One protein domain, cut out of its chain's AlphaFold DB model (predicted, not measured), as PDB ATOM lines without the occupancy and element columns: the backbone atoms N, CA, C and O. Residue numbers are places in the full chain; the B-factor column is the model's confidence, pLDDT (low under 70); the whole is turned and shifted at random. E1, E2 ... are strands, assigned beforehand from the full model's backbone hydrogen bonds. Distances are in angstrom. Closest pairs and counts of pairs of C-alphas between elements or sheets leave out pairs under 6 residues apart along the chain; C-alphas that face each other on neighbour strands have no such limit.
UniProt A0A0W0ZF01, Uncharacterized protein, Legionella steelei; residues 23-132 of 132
ATOM      1  N   ILE A  23     -18.739   7.186   4.196       94.62
ATOM      2  CA  ILE A  23     -18.599   7.489   5.622       94.62
ATOM      3  C   ILE A  23     -17.116   7.567   5.954       94.62
ATOM      4  O   ILE A  23     -16.313   6.794   5.440       94.62
ATOM      5  N   GLN A  24     -16.762   8.519   6.809       94.94
ATOM      6  CA  GLN A  24     -15.416   8.630   7.346       94.94
ATOM      7  C   GLN A  24     -15.222   7.621   8.486       94.94
ATOM      8  O   GLN A  24     -16.066   7.522   9.378       94.94
ATOM      9  N   ASP A  25     -14.132   6.861   8.448       94.62
ATOM     10  CA  ASP A  25     -13.776   5.913   9.496       94.62
ATOM     11  C   ASP A  25     -13.136   6.598  10.718       94.62
ATOM     12  O   ASP A  25     -12.950   7.818  10.765       94.62
ATOM     13  N   GLN A  26     -12.789   5.803  11.734       95.44
ATOM     14  CA  GLN A  26     -12.191   6.310  12.973       95.44
ATOM     15  C   GLN A  26     -10.803   6.956  12.800       95.44
ATOM     16  O   GLN A  26     -10.352   7.671  13.693       95.44
ATOM     17  N   TYR A  27     -10.112   6.682  11.691       96.56
ATOM     18  CA  TYR A  27      -8.796   7.231  11.367       96.56
ATOM     19  C   TYR A  27      -8.889   8.464  10.466       96.56
ATOM     20  O   TYR A  27      -7.880   9.106  10.179       96.56
ATOM     21  N   GLY A  28     -10.103   8.825  10.052       93.75
ATOM     22  CA  GLY A  28     -10.359   9.942   9.169       93.75
ATOM     23  C   GLY A  28     -10.368   9.568   7.685       93.75
ATOM     24  O   GLY A  28     -10.492  10.469   6.852       93.75
ATOM     25  N   GLU A  29     -10.267   8.287   7.334       95.69
ATOM     26  CA  GLU A  29     -10.308   7.826   5.949       95.69
ATOM     27  C   GLU A  29     -11.748   7.759   5.443       95.69
ATOM     28  O   GLU A  29     -12.649   7.266   6.120       95.69
ATOM     29  N   VAL A  30     -11.994   8.255   4.230       95.00
ATOM     30  CA  VAL A  30     -13.326   8.186   3.616       95.00
ATOM     31  C   VAL A  30     -13.495   6.835   2.932       95.00
ATOM     32  O   VAL A  30     -12.809   6.530   1.957       95.00
ATOM     33  N   VAL A  31     -14.454   6.047   3.411       94.00
ATOM     34  CA  VAL A  31     -14.821   4.745   2.852       94.00
ATOM     35  C   VAL A  31     -16.133   4.883   2.090       94.00
ATOM     36  O   VAL A  31     -17.131   5.356   2.633       94.00
ATOM     37  N   CYS A  32     -16.140   4.445   0.834       93.31
ATOM     38  CA  CYS A  32     -17.310   4.482  -0.041       93.31
ATOM     39  C   CYS A  32     -17.704   3.070  -0.483       93.31
ATOM     40  O   CYS A  32     -16.844   2.249  -0.814       93.31
ATOM     41  N   GLY A  33     -19.008   2.806  -0.532       90.12
ATOM     42  CA  GLY A  33     -19.576   1.545  -1.000       90.12
ATOM     43  C   GLY A  33     -20.420   1.677  -2.264       90.12
ATOM     44  O   GLY A  33     -20.608   2.763  -2.807       90.12
ATOM     45  N   LYS A  34     -20.957   0.540  -2.725       92.81
ATOM     46  CA  LYS A  34     -21.956   0.505  -3.809       92.81
ATOM     47  C   LYS A  34     -23.354   0.916  -3.329       92.81
ATOM     48  O   LYS A  34     -24.161   1.363  -4.142       92.81
ATOM     49  N   GLY A  35     -23.627   0.749  -2.038       93.75
ATOM     50  CA  GLY A  35     -24.856   1.166  -1.368       93.75
ATOM     51  C   GLY A  35     -24.544   1.835  -0.033       93.75
ATOM     52  O   GLY A  35     -23.471   2.421   0.132       93.75
ATOM     53  N   ALA A  36     -25.468   1.721   0.918       95.56
ATOM     54  CA  ALA A  36     -25.333   2.300   2.245       95.56
ATOM     55  C   ALA A  36     -24.097   1.785   2.978       95.56
ATOM     56  O   ALA A  36     -23.721   0.619   2.853       95.56
ATOM     57  N   CYS A  37     -23.490   2.655   3.776       96.44
ATOM     58  CA  CYS A  37     -22.433   2.294   4.707       96.44
ATOM     59  C   CYS A  37     -22.906   2.568   6.134       96.44
ATOM     60  O   CYS A  37     -23.664   3.506   6.363       96.44
ATOM     61  N   LEU A  38     -22.437   1.773   7.092       97.25
ATOM     62  CA  LEU A  38     -22.617   1.991   8.524       97.25
ATOM     63  C   LEU A  38     -21.345   1.608   9.274       97.25
ATOM     64  O   LEU A  38     -20.621   0.697   8.879       97.25
ATOM     65  N   THR A  39     -21.110   2.272  10.399       97.62
ATOM     66  CA  THR A  39     -20.042   1.910  11.333       97.62
ATOM     67  C   THR A  39     -20.560   0.901  12.355       97.62
ATOM     68  O   THR A  39     -21.568   1.170  13.023       97.62
ATOM     69  N   ASP A  40     -19.894  -0.248  12.475       97.38
ATOM     70  CA  ASP A  40     -20.215  -1.296  13.449       97.38
ATOM     71  C   ASP A  40     -19.769  -0.933  14.882       97.38
ATOM     72  O   ASP A  40     -19.210   0.139  15.134       97.38
ATOM     73  N   SER A  41     -20.050  -1.803  15.853       97.19
ATOM     74  CA  SER A  41     -19.658  -1.604  17.258       97.19
ATOM     75  C   SER A  41     -18.144  -1.637  17.503       97.19
ATOM     76  O   SER A  41     -17.694  -1.126  18.525       97.19
ATOM     77  N   ASN A  42     -17.357  -2.171  16.566       97.25
ATOM     78  CA  ASN A  42     -15.893  -2.148  16.589       97.25
ATOM     79  C   ASN A  42     -15.325  -0.952  15.816       97.25
ATOM     80  O   ASN A  42     -14.141  -0.956  15.483       97.25
ATOM     81  N   LEU A  43     -16.166   0.046  15.511       96.06
ATOM     82  CA  LEU A  43     -15.818   1.254  14.766       96.06
ATOM     83  C   LEU A  43     -15.360   0.997  13.317       96.06
ATOM     84  O   LEU A  43     -14.848   1.896  12.647       96.06
ATOM     85  N   LYS A  44     -15.599  -0.208  12.789       96.56
ATOM     86  CA  LYS A  44     -15.306  -0.550  11.399       96.56
ATOM     87  C   LYS A  44     -16.450  -0.091  10.502       96.56
ATOM     88  O   LYS A  44     -17.611  -0.419  10.744       96.56
ATOM     89  N   VAL A  45     -16.121   0.616   9.423       97.38
ATOM     90  CA  VAL A  45     -17.098   0.945   8.378       97.38
ATOM     91  C   VAL A  45     -17.365  -0.292   7.520       97.38
ATOM     92  O   VAL A  45     -16.445  -0.945   7.022       97.38
ATOM     93  N   VAL A  46     -18.641  -0.616   7.348       97.19
ATOM     94  CA  VAL A  46     -19.142  -1.707   6.513       97.19
ATOM     95  C   VAL A  46     -20.131  -1.117   5.522       97.19
ATOM     96  O   VAL A  46     -21.031  -0.381   5.913       97.19
ATOM     97  N   CYS A  47     -19.973  -1.455   4.247       96.81
ATOM     98  CA  CYS A  47     -20.844  -0.975   3.185       96.81
ATOM     99  C   CYS A  47     -21.559  -2.119   2.479       96.81
ATOM    100  O   CYS A  47     -20.993  -3.202   2.312       96.81
ATOM    101  N   SER A  48     -22.773  -1.850   2.001       96.38
ATOM    102  CA  SER A  48     -23.528  -2.798   1.198       96.38
ATOM    103  C   SER A  48     -22.760  -3.110  -0.092       96.38
ATOM    104  O   SER A  48     -22.319  -2.191  -0.800       96.38
ATOM    105  N   PRO A  49     -22.587  -4.402  -0.433       95.12
ATOM    106  CA  PRO A  49     -21.971  -4.807  -1.691       95.12
ATOM    107  C   PRO A  49     -22.935  -4.671  -2.881       95.12
ATOM    108  O   PRO A  49     -22.530  -4.901  -4.025       95.12
ATOM    109  N   TYR A  50     -24.196  -4.312  -2.632       95.50
ATOM    110  CA  TYR A  50     -25.237  -4.150  -3.638       95.50
ATOM    111  C   TYR A  50     -25.392  -2.674  -4.009       95.50
ATOM    112  O   TYR A  50     -25.263  -1.789  -3.163       95.50
ATOM    113  N   LYS A  51     -25.665  -2.400  -5.288       93.62
ATOM    114  CA  LYS A  51     -25.972  -1.037  -5.737       93.62
ATOM    115  C   LYS A  51     -27.268  -0.586  -5.067       93.62
ATOM    116  O   LYS A  51     -28.247  -1.315  -5.162       93.62
ATOM    117  N   ASN A  52     -27.254   0.579  -4.420       91.62
ATOM    118  CA  ASN A  52     -28.390   1.113  -3.653       91.62
ATOM    119  C   ASN A  52     -28.889   0.190  -2.523       91.62
ATOM    120  O   ASN A  52     -29.962   0.425  -1.982       91.62
ATOM    121  N   GLY A  53     -28.135  -0.854  -2.161       95.69
ATOM    122  CA  GLY A  53     -28.529  -1.743  -1.074       95.69
ATOM    123  C   GLY A  53     -28.378  -1.061   0.278       95.69
ATOM    124  O   GLY A  53     -27.485  -0.225   0.457       95.69
ATOM    125  N   GLU A  54     -29.204  -1.448   1.241       97.44
ATOM    126  CA  GLU A  54     -29.163  -0.884   2.585       97.44
ATOM    127  C   GLU A  54     -28.366  -1.750   3.563       97.44
ATOM    128  O   GLU A  54     -28.004  -2.901   3.291       97.44
ATOM    129  N   CYS A  55     -28.072  -1.158   4.718       97.88
ATOM    130  CA  CYS A  55     -27.468  -1.822   5.857       97.88
ATOM    131  C   CYS A  55     -28.198  -1.410   7.135       97.88
ATOM    132  O   CYS A  55     -28.653  -0.278   7.257       97.88
ATOM    133  N   GLU A  56     -28.225  -2.302   8.120       98.56
ATOM    134  CA  GLU A  56     -28.722  -2.045   9.470       98.56
ATOM    135  C   GLU A  56     -27.816  -2.771  10.477       98.56
ATOM    136  O   GLU A  56     -27.184  -3.783  10.166       98.56
ATOM    137  N   LYS A  57     -27.701  -2.232  11.690       98.38
ATOM    138  CA  LYS A  57     -26.989  -2.885  12.791       98.38
ATOM    139  C   LYS A  57     -27.907  -3.872  13.495       98.38
ATOM    140  O   LYS A  57     -29.089  -3.596  13.645       98.38
ATOM    141  N   ASP A  58     -27.385  -4.994  13.964       98.44
ATOM    142  CA  ASP A  58     -28.102  -5.869  14.895       98.44
ATOM    143  C   ASP A  58     -27.992  -5.361  16.347       98.44
ATOM    144  O   ASP A  58     -27.414  -4.302  16.625       98.44
ATOM    145  N   SER A  59     -28.571  -6.095  17.298       98.06
ATOM    146  CA  SER A  59     -28.488  -5.781  18.733       98.06
ATOM    147  C   SER A  59     -27.073  -5.852  19.318       98.06
ATOM    148  O   SER A  59     -26.822  -5.228  20.348       98.06
ATOM    149  N   TYR A  60     -26.140  -6.542  18.661       98.12
ATOM    150  CA  TYR A  60     -24.724  -6.608  19.038       98.12
ATOM    151  C   TYR A  60     -23.884  -5.513  18.355       98.12
ATOM    152  O   TYR A  60     -22.678  -5.392  18.589       98.12
ATOM    153  N   GLY A  61     -24.515  -4.694  17.509       98.00
ATOM    154  CA  GLY A  61     -23.872  -3.639  16.739       98.00
ATOM    155  C   GLY A  61     -23.125  -4.138  15.503       98.00
ATOM    156  O   GLY A  61     -22.412  -3.346  14.886       98.00
ATOM    157  N   LYS A  62     -23.290  -5.407  15.109       98.44
ATOM    158  CA  LYS A  62     -22.766  -5.921  13.841       98.44
ATOM    159  C   LYS A  62     -23.614  -5.368  12.701       98.44
ATOM    160  O   LYS A  62     -24.839  -5.434  12.741       98.44
ATOM    161  N   VAL A  63     -22.960  -4.844  11.672       98.50
ATOM    162  CA  VAL A  63     -23.640  -4.350  10.468       98.50
ATOM    163  C   VAL A  63     -23.976  -5.520   9.544       98.50
ATOM    164  O   VAL A  63     -23.102  -6.319   9.199       98.50
ATOM    165  N   ILE A  64     -25.237  -5.595   9.130       98.44
ATOM    166  CA  ILE A  64     -25.771  -6.536   8.145       98.44
ATOM    167  C   ILE A  64     -26.323  -5.725   6.975       98.44
ATOM    168  O   ILE A  64     -26.977  -4.708   7.186       98.44
ATOM    169  N   CYS A  65     -26.050  -6.167   5.750       98.25
ATOM    170  CA  CYS A  65     -26.449  -5.460   4.537       98.25
ATOM    171  C   CYS A  65     -27.150  -6.395   3.557       98.25
ATOM    172  O   CYS A  65     -26.814  -7.580   3.477       98.25
ATOM    173  N   GLY A  66     -28.065  -5.838   2.772       97.81
ATOM    174  CA  GLY A  66     -28.821  -6.547   1.750       97.81
ATOM    175  C   GLY A  66     -28.994  -5.724   0.472       97.81
ATOM    176  O   GLY A  66     -28.523  -4.586   0.394       97.81
ATOM    177  N   PRO A  67     -29.607  -6.320  -0.564       97.50
ATOM    178  CA  PRO A  67     -29.885  -5.640  -1.826       97.50
ATOM    179  C   PRO A  67     -31.036  -4.630  -1.741       97.50
ATOM    180  O   PRO A  67     -31.031  -3.673  -2.512       97.50
ATOM    181  N   GLY A  68     -31.987  -4.823  -0.827       97.44
ATOM    182  CA  GLY A  68     -33.063  -3.872  -0.542       97.44
ATOM    183  C   GLY A  68     -32.987  -3.323   0.878       97.44
ATOM    184  O   GLY A  68     -31.925  -3.353   1.508       97.44
ATOM    185  N   GLN A  69     -34.127  -2.849   1.377       98.44
ATOM    186  CA  GLN A  69     -34.275  -2.304   2.720       98.44
ATOM    187  C   GLN A  69     -33.880  -3.335   3.782       98.44
ATOM    188  O   GLN A  69     -34.177  -4.523   3.643       98.44
ATOM    189  N   CYS A  70     -33.238  -2.880   4.856       98.56
ATOM    190  CA  CYS A  70     -32.910  -3.707   6.015       98.56
ATOM    191  C   CYS A  70     -33.576  -3.148   7.271       98.56
ATOM    192  O   CYS A  70     -33.444  -1.966   7.573       98.56
ATOM    193  N   LEU A  71     -34.249  -4.003   8.039       98.69
ATOM    194  CA  LEU A  71     -34.835  -3.651   9.329       98.69
ATOM    195  C   LEU A  71     -34.442  -4.666  10.398       98.69
ATOM    196  O   LEU A  71     -34.158  -5.831  10.129       98.69
ATOM    197  N   ARG A  72     -34.469  -4.218  11.649       98.50
ATOM    198  CA  ARG A  72     -34.175  -5.061  12.808       98.50
ATOM    199  C   ARG A  72     -35.446  -5.670  13.394       98.50
ATOM    200  O   ARG A  72     -36.321  -4.908  13.789       98.50
ATOM    201  N   ASN A  73     -35.537  -6.987  13.521       98.12
ATOM    202  CA  ASN A  73     -36.576  -7.686  14.280       98.12
ATOM    203  C   ASN A  73     -36.617  -7.248  15.748       98.12
ATOM    204  O   ASN A  73     -35.705  -6.596  16.270       98.12
ATOM    205  N   ARG A  74     -37.686  -7.639  16.442       97.75
ATOM    206  CA  ARG A  74     -37.835  -7.418  17.884       97.75
ATOM    207  C   ARG A  74     -36.731  -8.085  18.706       97.75
ATOM    208  O   ARG A  74     -36.314  -7.519  19.715       97.75
ATOM    209  N   ASP A  75     -36.258  -9.254  18.288       97.75
ATOM    210  CA  ASP A  75     -35.155  -9.976  18.936       97.75
ATOM    211  C   ASP A  75     -33.774  -9.326  18.703       97.75
ATOM    212  O   ASP A  75     -32.777  -9.721  19.309       97.75
ATOM    213  N   GLY A  76     -33.715  -8.298  17.854       97.88
ATOM    214  CA  GLY A  76     -32.491  -7.591  17.518       97.88
ATOM    215  C   GLY A  76     -31.753  -8.138  16.298       97.88
ATOM    216  O   GLY A  76     -30.775  -7.513  15.892       97.88
ATOM    217  N   SER A  77     -32.207  -9.241  15.696       98.50
ATOM    218  CA  SER A  77     -31.681  -9.735  14.418       98.50
ATOM    219  C   SER A  77     -32.043  -8.783  13.276       98.50
ATOM    220  O   SER A  77     -33.042  -8.070  13.344       98.50
ATOM    221  N   VAL A  78     -31.226  -8.725  12.226       98.75
ATOM    222  CA  VAL A  78     -31.504  -7.902  11.038       98.75
ATOM    223  C   VAL A  78     -32.016  -8.786   9.914       98.75
ATOM    224  O   VAL A  78     -31.428  -9.827   9.621       98.75
ATOM    225  N   VAL A  79     -33.078  -8.328   9.262       98.69
ATOM    226  CA  VAL A  79     -33.656  -8.923   8.059       98.69
ATOM    227  C   VAL A  79     -33.613  -7.877   6.958       98.69
ATOM    228  O   VAL A  79     -33.962  -6.718   7.177       98.69
ATOM    229  N   CYS A  80     -33.183  -8.293   5.773       98.62
ATOM    230  CA  CYS A  80     -33.147  -7.441   4.594       98.62
ATOM    231  C   CYS A  80     -34.008  -8.041   3.488       98.62
ATOM    232  O   CYS A  80     -34.065  -9.267   3.353       98.62
ATOM    233  N   SER A  81     -34.611  -7.192   2.655       98.44
ATOM    234  CA  SER A  81     -35.221  -7.668   1.418       98.44
ATOM    235  C   SER A  81     -34.144  -8.266   0.521       98.44
ATOM    236  O   SER A  81     -33.043  -7.726   0.384       98.44
ATOM    237  N   THR A  82     -34.464  -9.404  -0.087       97.94
ATOM    238  CA  THR A  82     -33.610 -10.073  -1.073       97.94
ATOM    239  C   THR A  82     -33.760  -9.480  -2.472       97.94
ATOM    240  O   THR A  82     -32.992  -9.838  -3.363       97.94
ATOM    241  N   TYR A  83     -34.729  -8.584  -2.670       97.88
ATOM    242  CA  TYR A  83     -34.970  -7.891  -3.929       97.88
ATOM    243  C   TYR A  83     -34.239  -6.544  -3.928       97.88
ATOM    244  O   TYR A  83     -34.308  -5.823  -2.929       97.88
ATOM    245  N   PRO A  84     -33.537  -6.179  -5.017       96.25
ATOM    246  CA  PRO A  84     -33.043  -4.818  -5.190       96.25
ATOM    247  C   PRO A  84     -34.188  -3.818  -5.044       96.25
ATOM    248  O   PRO A  84     -35.240  -4.028  -5.638       96.25
ATOM    249  N   GLU A  85     -33.987  -2.768  -4.245       93.44
ATOM    250  CA  GLU A  85     -35.008  -1.735  -3.970       93.44
ATOM    251  C   GLU A  85     -36.285  -2.263  -3.277       93.44
ATOM    252  O   GLU A  85     -37.221  -1.504  -3.041       93.44
ATOM    253  N   GLY A  86     -36.314  -3.544  -2.894       97.75
ATOM    254  CA  GLY A  86     -37.425  -4.140  -2.165       97.75
ATOM    255  C   GLY A  86     -37.536  -3.585  -0.748       97.75
ATOM    256  O   GLY A  86     -36.529  -3.363  -0.071       97.75
ATOM    257  N   GLY A  87     -38.768  -3.387  -0.293       98.38
ATOM    258  CA  GLY A  87     -39.086  -2.834   1.015       98.38
ATOM    259  C   GLY A  87     -39.208  -3.891   2.108       98.38
ATOM    260  O   GLY A  87     -39.345  -5.093   1.860       98.38
ATOM    261  N   CYS A  88     -39.192  -3.412   3.346       98.62
ATOM    262  CA  CYS A  88     -39.486  -4.175   4.547       98.62
ATOM    263  C   CYS A  88     -40.338  -3.334   5.503       98.62
ATOM    264  O   CYS A  88     -40.173  -2.122   5.610       98.62
ATOM    265  N   ALA A  89     -41.206  -3.986   6.270       98.56
ATOM    266  CA  ALA A  89     -41.916  -3.370   7.382       98.56
ATOM    267  C   ALA A  89     -41.998  -4.332   8.564       98.56
ATOM    268  O   ALA A  89     -41.811  -5.537   8.419       98.56
ATOM    269  N   LYS A  90     -42.276  -3.791   9.749       98.56
ATOM    270  CA  LYS A  90     -42.544  -4.598  10.942       98.56
ATOM    271  C   LYS A  90     -44.032  -4.819  11.102       98.56
ATOM    272  O   LYS A  90     -44.791  -3.858  10.972       98.56
ATOM    273  N   ASP A  91     -44.422  -6.032  11.460       98.38
ATOM    274  CA  ASP A  91     -45.782  -6.363  11.867       98.38
ATOM    275  C   ASP A  91     -46.094  -5.862  13.299       98.38
ATOM    276  O   ASP A  91     -45.335  -5.100  13.912       98.38
ATOM    277  N   GLN A  92     -47.252  -6.237  13.843       97.88
ATOM    278  CA  GLN A  92     -47.647  -5.916  15.223       97.88
ATOM    279  C   GLN A  92     -46.796  -6.584  16.305       97.88
ATOM    280  O   GLN A  92     -46.743  -6.080  17.427       97.88
ATOM    281  N   TYR A  93     -46.142  -7.700  15.999       97.94
ATOM    282  CA  TYR A  93     -45.267  -8.406  16.930       97.94
ATOM    283  C   TYR A  93     -43.843  -7.842  16.918       97.94
ATOM    284  O   TYR A  93     -43.069  -8.114  17.841       97.94
ATOM    285  N   GLY A  94     -43.536  -6.987  15.939       97.81
ATOM    286  CA  GLY A  94     -42.216  -6.411  15.715       97.81
ATOM    287  C   GLY A  94     -41.334  -7.280  14.821       97.81
ATOM    288  O   GLY A  94     -40.137  -7.003  14.732       97.81
ATOM    289  N   GLU A  95     -41.916  -8.288  14.170       98.44
ATOM    290  CA  GLU A  95     -41.239  -9.141  13.202       98.44
ATOM    291  C   GLU A  95     -41.220  -8.451  11.840       98.44
ATOM    292  O   GLU A  95     -42.199  -7.845  11.397       98.44
ATOM    293  N   VAL A  96     -40.066  -8.498  11.190       98.75
ATOM    294  CA  VAL A  96     -39.808  -7.877   9.900       98.75
ATOM    295  C   VAL A  96     -40.297  -8.802   8.796       98.75
ATOM    296  O   VAL A  96     -39.901  -9.963   8.705       98.75
ATOM    297  N   VAL A  97     -41.113  -8.245   7.910       98.62
ATOM    298  CA  VAL A  97     -41.558  -8.864   6.666       98.62
ATOM    299  C   VAL A  97     -41.050  -8.009   5.515       98.62
ATOM    300  O   VAL A  97     -41.179  -6.785   5.543       98.62
ATOM    301  N   CYS A  98     -40.470  -8.661   4.513       98.62
ATOM    302  CA  CYS A  98     -39.889  -8.009   3.348       98.62
ATOM    303  C   CYS A  98     -40.523  -8.520   2.057       98.62
ATOM    304  O   CYS A  98     -40.963  -9.669   1.979       98.62
ATOM    305  N   GLY A  99     -40.521  -7.667   1.039       98.12
ATOM    306  CA  GLY A  99     -41.091  -7.942  -0.270       98.12
ATOM    307  C   GLY A  99     -40.313  -7.264  -1.389       98.12
ATOM    308  O   GLY A  99     -39.242  -6.691  -1.174       98.12
ATOM    309  N   ALA A 100     -40.842  -7.394  -2.603       97.75
ATOM    310  CA  ALA A 100     -40.184  -6.917  -3.812       97.75
ATOM    311  C   ALA A 100     -40.440  -5.425  -4.098       97.75
ATOM    312  O   ALA A 100     -39.613  -4.787  -4.743       97.75
ATOM    313  N   GLY A 101     -41.551  -4.874  -3.606       97.19
ATOM    314  CA  GLY A 101     -41.857  -3.440  -3.593       97.19
ATOM    315  C   GLY A 101     -41.952  -2.881  -2.179       97.19
ATOM    316  O   GLY A 101     -41.423  -3.469  -1.232       97.19
ATOM    317  N   GLU A 102     -42.648  -1.757  -2.025       98.25
ATOM    318  CA  GLU A 102     -42.899  -1.154  -0.715       98.25
ATOM    319  C   GLU A 102     -43.680  -2.115   0.195       98.25
ATOM    320  O   GLU A 102     -44.584  -2.821  -0.252       98.25
ATOM    321  N   CYS A 103     -43.337  -2.151   1.482       98.38
ATOM    322  CA  CYS A 103     -44.065  -2.917   2.488       98.38
ATOM    323  C   CYS A 103     -44.663  -1.966   3.520       98.38
ATOM    324  O   CYS A 103     -43.960  -1.126   4.080       98.38
ATOM    325  N   VAL A 104     -45.951  -2.125   3.815       98.06
ATOM    326  CA  VAL A 104     -46.696  -1.275   4.748       98.06
ATOM    327  C   VAL A 104     -47.488  -2.146   5.714       98.06
ATOM    328  O   VAL A 104     -48.048  -3.176   5.343       98.06
ATOM    329  N   LYS A 105     -47.537  -1.728   6.980       97.88
ATOM    330  CA  LYS A 105     -48.358  -2.369   8.008       97.88
ATOM    331  C   LYS A 105     -49.796  -1.844   7.940       97.88
ATOM    332  O   LYS A 105     -50.009  -0.635   8.013       97.88
ATOM    333  N   ASP A 106     -50.765  -2.748   7.847       97.31
ATOM    334  CA  ASP A 106     -52.194  -2.444   7.895       97.31
ATOM    335  C   ASP A 106     -52.669  -2.110   9.327       97.31
ATOM    336  O   ASP A 106     -51.916  -2.197  10.305       97.31
ATOM    337  N   ARG A 107     -53.944  -1.743   9.493       96.75
ATOM    338  CA  ARG A 107     -54.497  -1.438  10.831       96.75
ATOM    339  C   ARG A 107     -54.534  -2.626  11.790       96.75
ATOM    340  O   ARG A 107     -54.606  -2.421  12.998       96.75
ATOM    341  N   ASN A 108     -54.572  -3.848  11.259       96.31
ATOM    342  CA  ASN A 108     -54.597  -5.078  12.045       96.31
ATOM    343  C   ASN A 108     -53.177  -5.508  12.425       96.31
ATOM    344  O   ASN A 108     -52.998  -6.533  13.075       96.31
ATOM    345  N   GLY A 109     -52.171  -4.739  12.005       96.50
ATOM    346  CA  GLY A 109     -50.786  -5.014  12.293       96.50
ATOM    347  C   GLY A 109     -50.124  -6.004  11.347       96.50
ATOM    348  O   GLY A 109     -49.010  -6.433  11.636       96.50
ATOM    349  N   MET A 110     -50.770  -6.369  10.244       98.06
ATOM    350  CA  MET A 110     -50.226  -7.265   9.231       98.06
ATOM    351  C   MET A 110     -49.437  -6.465   8.199       98.06
ATOM    352  O   MET A 110     -49.862  -5.390   7.786       98.06
ATOM    353  N   VAL A 111     -48.294  -6.986   7.759       98.38
ATOM    354  CA  VAL A 111     -47.520  -6.362   6.679       98.38
ATOM    355  C   VAL A 111     -48.035  -6.839   5.327       98.38
ATOM    356  O   VAL A 111     -48.166  -8.040   5.092       98.38
ATOM    357  N   VAL A 112     -48.289  -5.886   4.436       98.31
ATOM    358  CA  VAL A 112     -48.606  -6.101   3.024       98.31
ATOM    359  C   VAL A 112     -47.482  -5.492   2.199       98.31
ATOM    360  O   VAL A 112     -47.082  -4.359   2.457       98.31
ATOM    361  N   CYS A 113     -46.982  -6.242   1.221       98.25
ATOM    362  CA  CYS A 113     -45.924  -5.790   0.327       98.25
ATOM    363  C   CYS A 113     -46.407  -5.769  -1.121       98.25
ATOM    364  O   CYS A 113     -47.084  -6.701  -1.561       98.25
ATOM    365  N   GLY A 114     -46.016  -4.728  -1.849       98.00
ATOM    366  CA  GLY A 114     -46.203  -4.623  -3.289       98.00
ATOM    367  C   GLY A 114     -45.236  -5.513  -4.071       98.00
ATOM    368  O   GLY A 114     -44.259  -6.053  -3.535       98.00
ATOM    369  N   GLY A 115     -45.519  -5.663  -5.362       97.69
ATOM    370  CA  GLY A 115     -44.595  -6.228  -6.342       97.69
ATOM    371  C   GLY A 115     -43.433  -5.283  -6.671       97.69
ATOM    372  O   GLY A 115     -43.375  -4.153  -6.199       97.69
ATOM    373  N   GLU A 116     -42.495  -5.743  -7.503       96.69
ATOM    374  CA  GLU A 116     -41.330  -4.940  -7.915       96.69
ATOM    375  C   GLU A 116     -41.743  -3.568  -8.479       96.69
ATOM    376  O   GLU A 116     -42.472  -3.475  -9.474       96.69
ATOM    377  N   GLY A 117     -41.249  -2.501  -7.842       93.94
ATOM    378  CA  GLY A 117     -41.514  -1.113  -8.227       93.94
ATOM    379  C   GLY A 117     -42.911  -0.587  -7.881       93.94
ATOM    380  O   GLY A 117     -43.268   0.487  -8.357       93.94
ATOM    381  N   GLU A 118     -43.708  -1.321  -7.101       97.56
ATOM    382  CA  GLU A 118     -44.986  -0.831  -6.579       97.56
ATOM    383  C   GLU A 118     -44.794  -0.061  -5.267       97.56
ATOM    384  O   GLU A 118     -44.034  -0.488  -4.389       97.56
ATOM    385  N   SER A 119     -45.531   1.042  -5.123       96.69
ATOM    386  CA  SER A 119     -45.762   1.708  -3.841       96.69
ATOM    387  C   SER A 119     -47.048   1.187  -3.207       96.69
ATOM    388  O   SER A 119     -47.937   0.673  -3.894       96.69
ATOM    389  N   CYS A 120     -47.153   1.303  -1.891       97.12
ATOM    390  CA  CYS A 120     -48.298   0.848  -1.120       97.12
ATOM    391  C   CYS A 120     -48.847   1.981  -0.256       97.12
ATOM    392  O   CYS A 120     -48.130   2.623   0.503       97.12
ATOM    393  N   GLU A 121     -50.159   2.180  -0.309       96.38
ATOM    394  CA  GLU A 121     -50.847   3.211   0.459       96.38
ATOM    395  C   GLU A 121     -51.833   2.589   1.446       96.38
ATOM    396  O   GLU A 121     -52.568   1.651   1.123       96.38
ATOM    397  N   LEU A 122     -51.871   3.148   2.658       96.06
ATOM    398  CA  LEU A 122     -52.856   2.818   3.681       96.06
ATOM    399  C   LEU A 122     -54.039   3.788   3.578       96.06
ATOM    400  O   LEU A 122     -53.869   5.000   3.719       96.06
ATOM    401  N   ASN A 123     -55.249   3.273   3.367       94.38
ATOM    402  CA  ASN A 123     -56.447   4.112   3.321       94.38
ATOM    403  C   ASN A 123     -56.987   4.446   4.730       94.38
ATOM    404  O   ASN A 123     -56.531   3.918   5.745       94.38
ATOM    405  N   SER A 124     -58.016   5.297   4.806       95.69
ATOM    406  CA  SER A 124     -58.653   5.680   6.079       95.69
ATOM    407  C   SER A 124     -59.362   4.530   6.803       95.69
ATOM    408  O   SER A 124     -59.603   4.622   8.005       95.69
ATOM    409  N   TYR A 125     -59.686   3.443   6.096       93.12
ATOM    410  CA  TYR A 125     -60.214   2.218   6.692       93.12
ATOM    411  C   TYR A 125     -59.113   1.310   7.225       93.12
ATOM    412  O   TYR A 125     -59.439   0.344   7.912       93.12
ATOM    413  N   GLY A 126     -57.841   1.622   6.964       93.00
ATOM    414  CA  GLY A 126     -56.700   0.843   7.410       93.00
ATOM    415  C   GLY A 126     -56.371  -0.360   6.530       93.00
ATOM    416  O   GLY A 126     -55.745  -1.300   7.016       93.00
ATOM    417  N   GLU A 127     -56.817  -0.347   5.275       95.12
ATOM    418  CA  GLU A 127     -56.487  -1.350   4.263       95.12
ATOM    419  C   GLU A 127     -55.314  -0.857   3.415       95.12
ATOM    420  O   GLU A 127     -55.246   0.330   3.078       95.12
ATOM    421  N   VAL A 128     -54.419  -1.773   3.043       97.62
ATOM    422  CA  VAL A 128     -53.282  -1.471   2.170       97.62
ATOM    423  C   VAL A 128     -53.645  -1.780   0.722       97.62
ATOM    424  O   VAL A 128     -54.176  -2.851   0.422       97.62
ATOM    425  N   LYS A 129     -53.335  -0.851  -0.185       97.31
ATOM    426  CA  LYS A 129     -53.387  -1.063  -1.636       97.31
ATOM    427  C   LYS A 129     -52.032  -0.753  -2.245       97.31
ATOM    428  O   LYS A 129     -51.485   0.305  -1.962       97.31
ATOM    429  N   CYS A 130     -51.541  -1.652  -3.092       97.62
ATOM    430  CA  CYS A 130     -50.269  -1.489  -3.787       97.62
ATOM    431  C   CYS A 130     -50.481  -1.355  -5.297       97.62
ATOM    432  O   CYS A 130     -51.420  -1.943  -5.847       97.62
ATOM    433  N   GLY A 131     -49.642  -0.555  -5.950       94.94
ATOM    434  CA  GLY A 131     -49.715  -0.289  -7.383       94.94
ATOM    435  C   GLY A 131     -48.579   0.603  -7.884       94.94
ATOM    436  O   GLY A 131     -47.668   0.945  -7.135       94.94
ATOM    437  N   LYS A 132     -48.634   0.943  -9.173       89.31
ATOM    438  CA  LYS A 132     -47.686   1.841  -9.852       89.31
ATOM    439  C   LYS A 132     -48.266   3.233 -10.044       89.31
ATOM    440  O   LYS A 132     -49.500   3.314 -10.245       89.31
TER     441      LYS A 132
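This is residues 23 to 132 of the 132 residues of an uncharacterized protein of Legionella steelei (UniProt A0A0W0ZF01). With little regular structure, the domain is a curved row of six small hairpins, E2-E3 to E12-E13, side by side, with E1 at one end. The printed part has 110 residues, strands E1 to E13 in chain order and no named helix; it is all strand, with six antiparallel two-stranded sheets, though named elements hold only 41 residues. It is elongated, 52 by 29 by 21 A, and only just compact, close to loose, with a radius of gyration of the C-alphas of 15.4 A.

E1, residues 30 to 32, begins at C-alpha 30 (-13.326, 8.186, 3.616). E2 is 37 to 39, E3 45 to 47, E4 55 to 57, E5 63 to 65, E6 70 to 72, E7 78 to 80, E8 88 to 90, E9 96 to 98, E10 103 to 105 and E11 111 to 113. E12, 119 to 122, is 10.4 A long; E13, 128 to 131, ends at C-alpha 131 (-49.715, -0.289, -7.383).

E1 pairs with no named strand. In hairpin E2 and E3, N 38 and O 46 are 2.8 A apart, within hydrogen-bond range. The closest C-alphas of E8 and E10 are those of Cys 88 and Cys 103, 5.2 A. E1 and E13 are apart.

The farthest C-alphas, Tyr 27 and Tyr 125, are 51.9 A apart. The printed part has no cut and no long link; no printed residue is under 70.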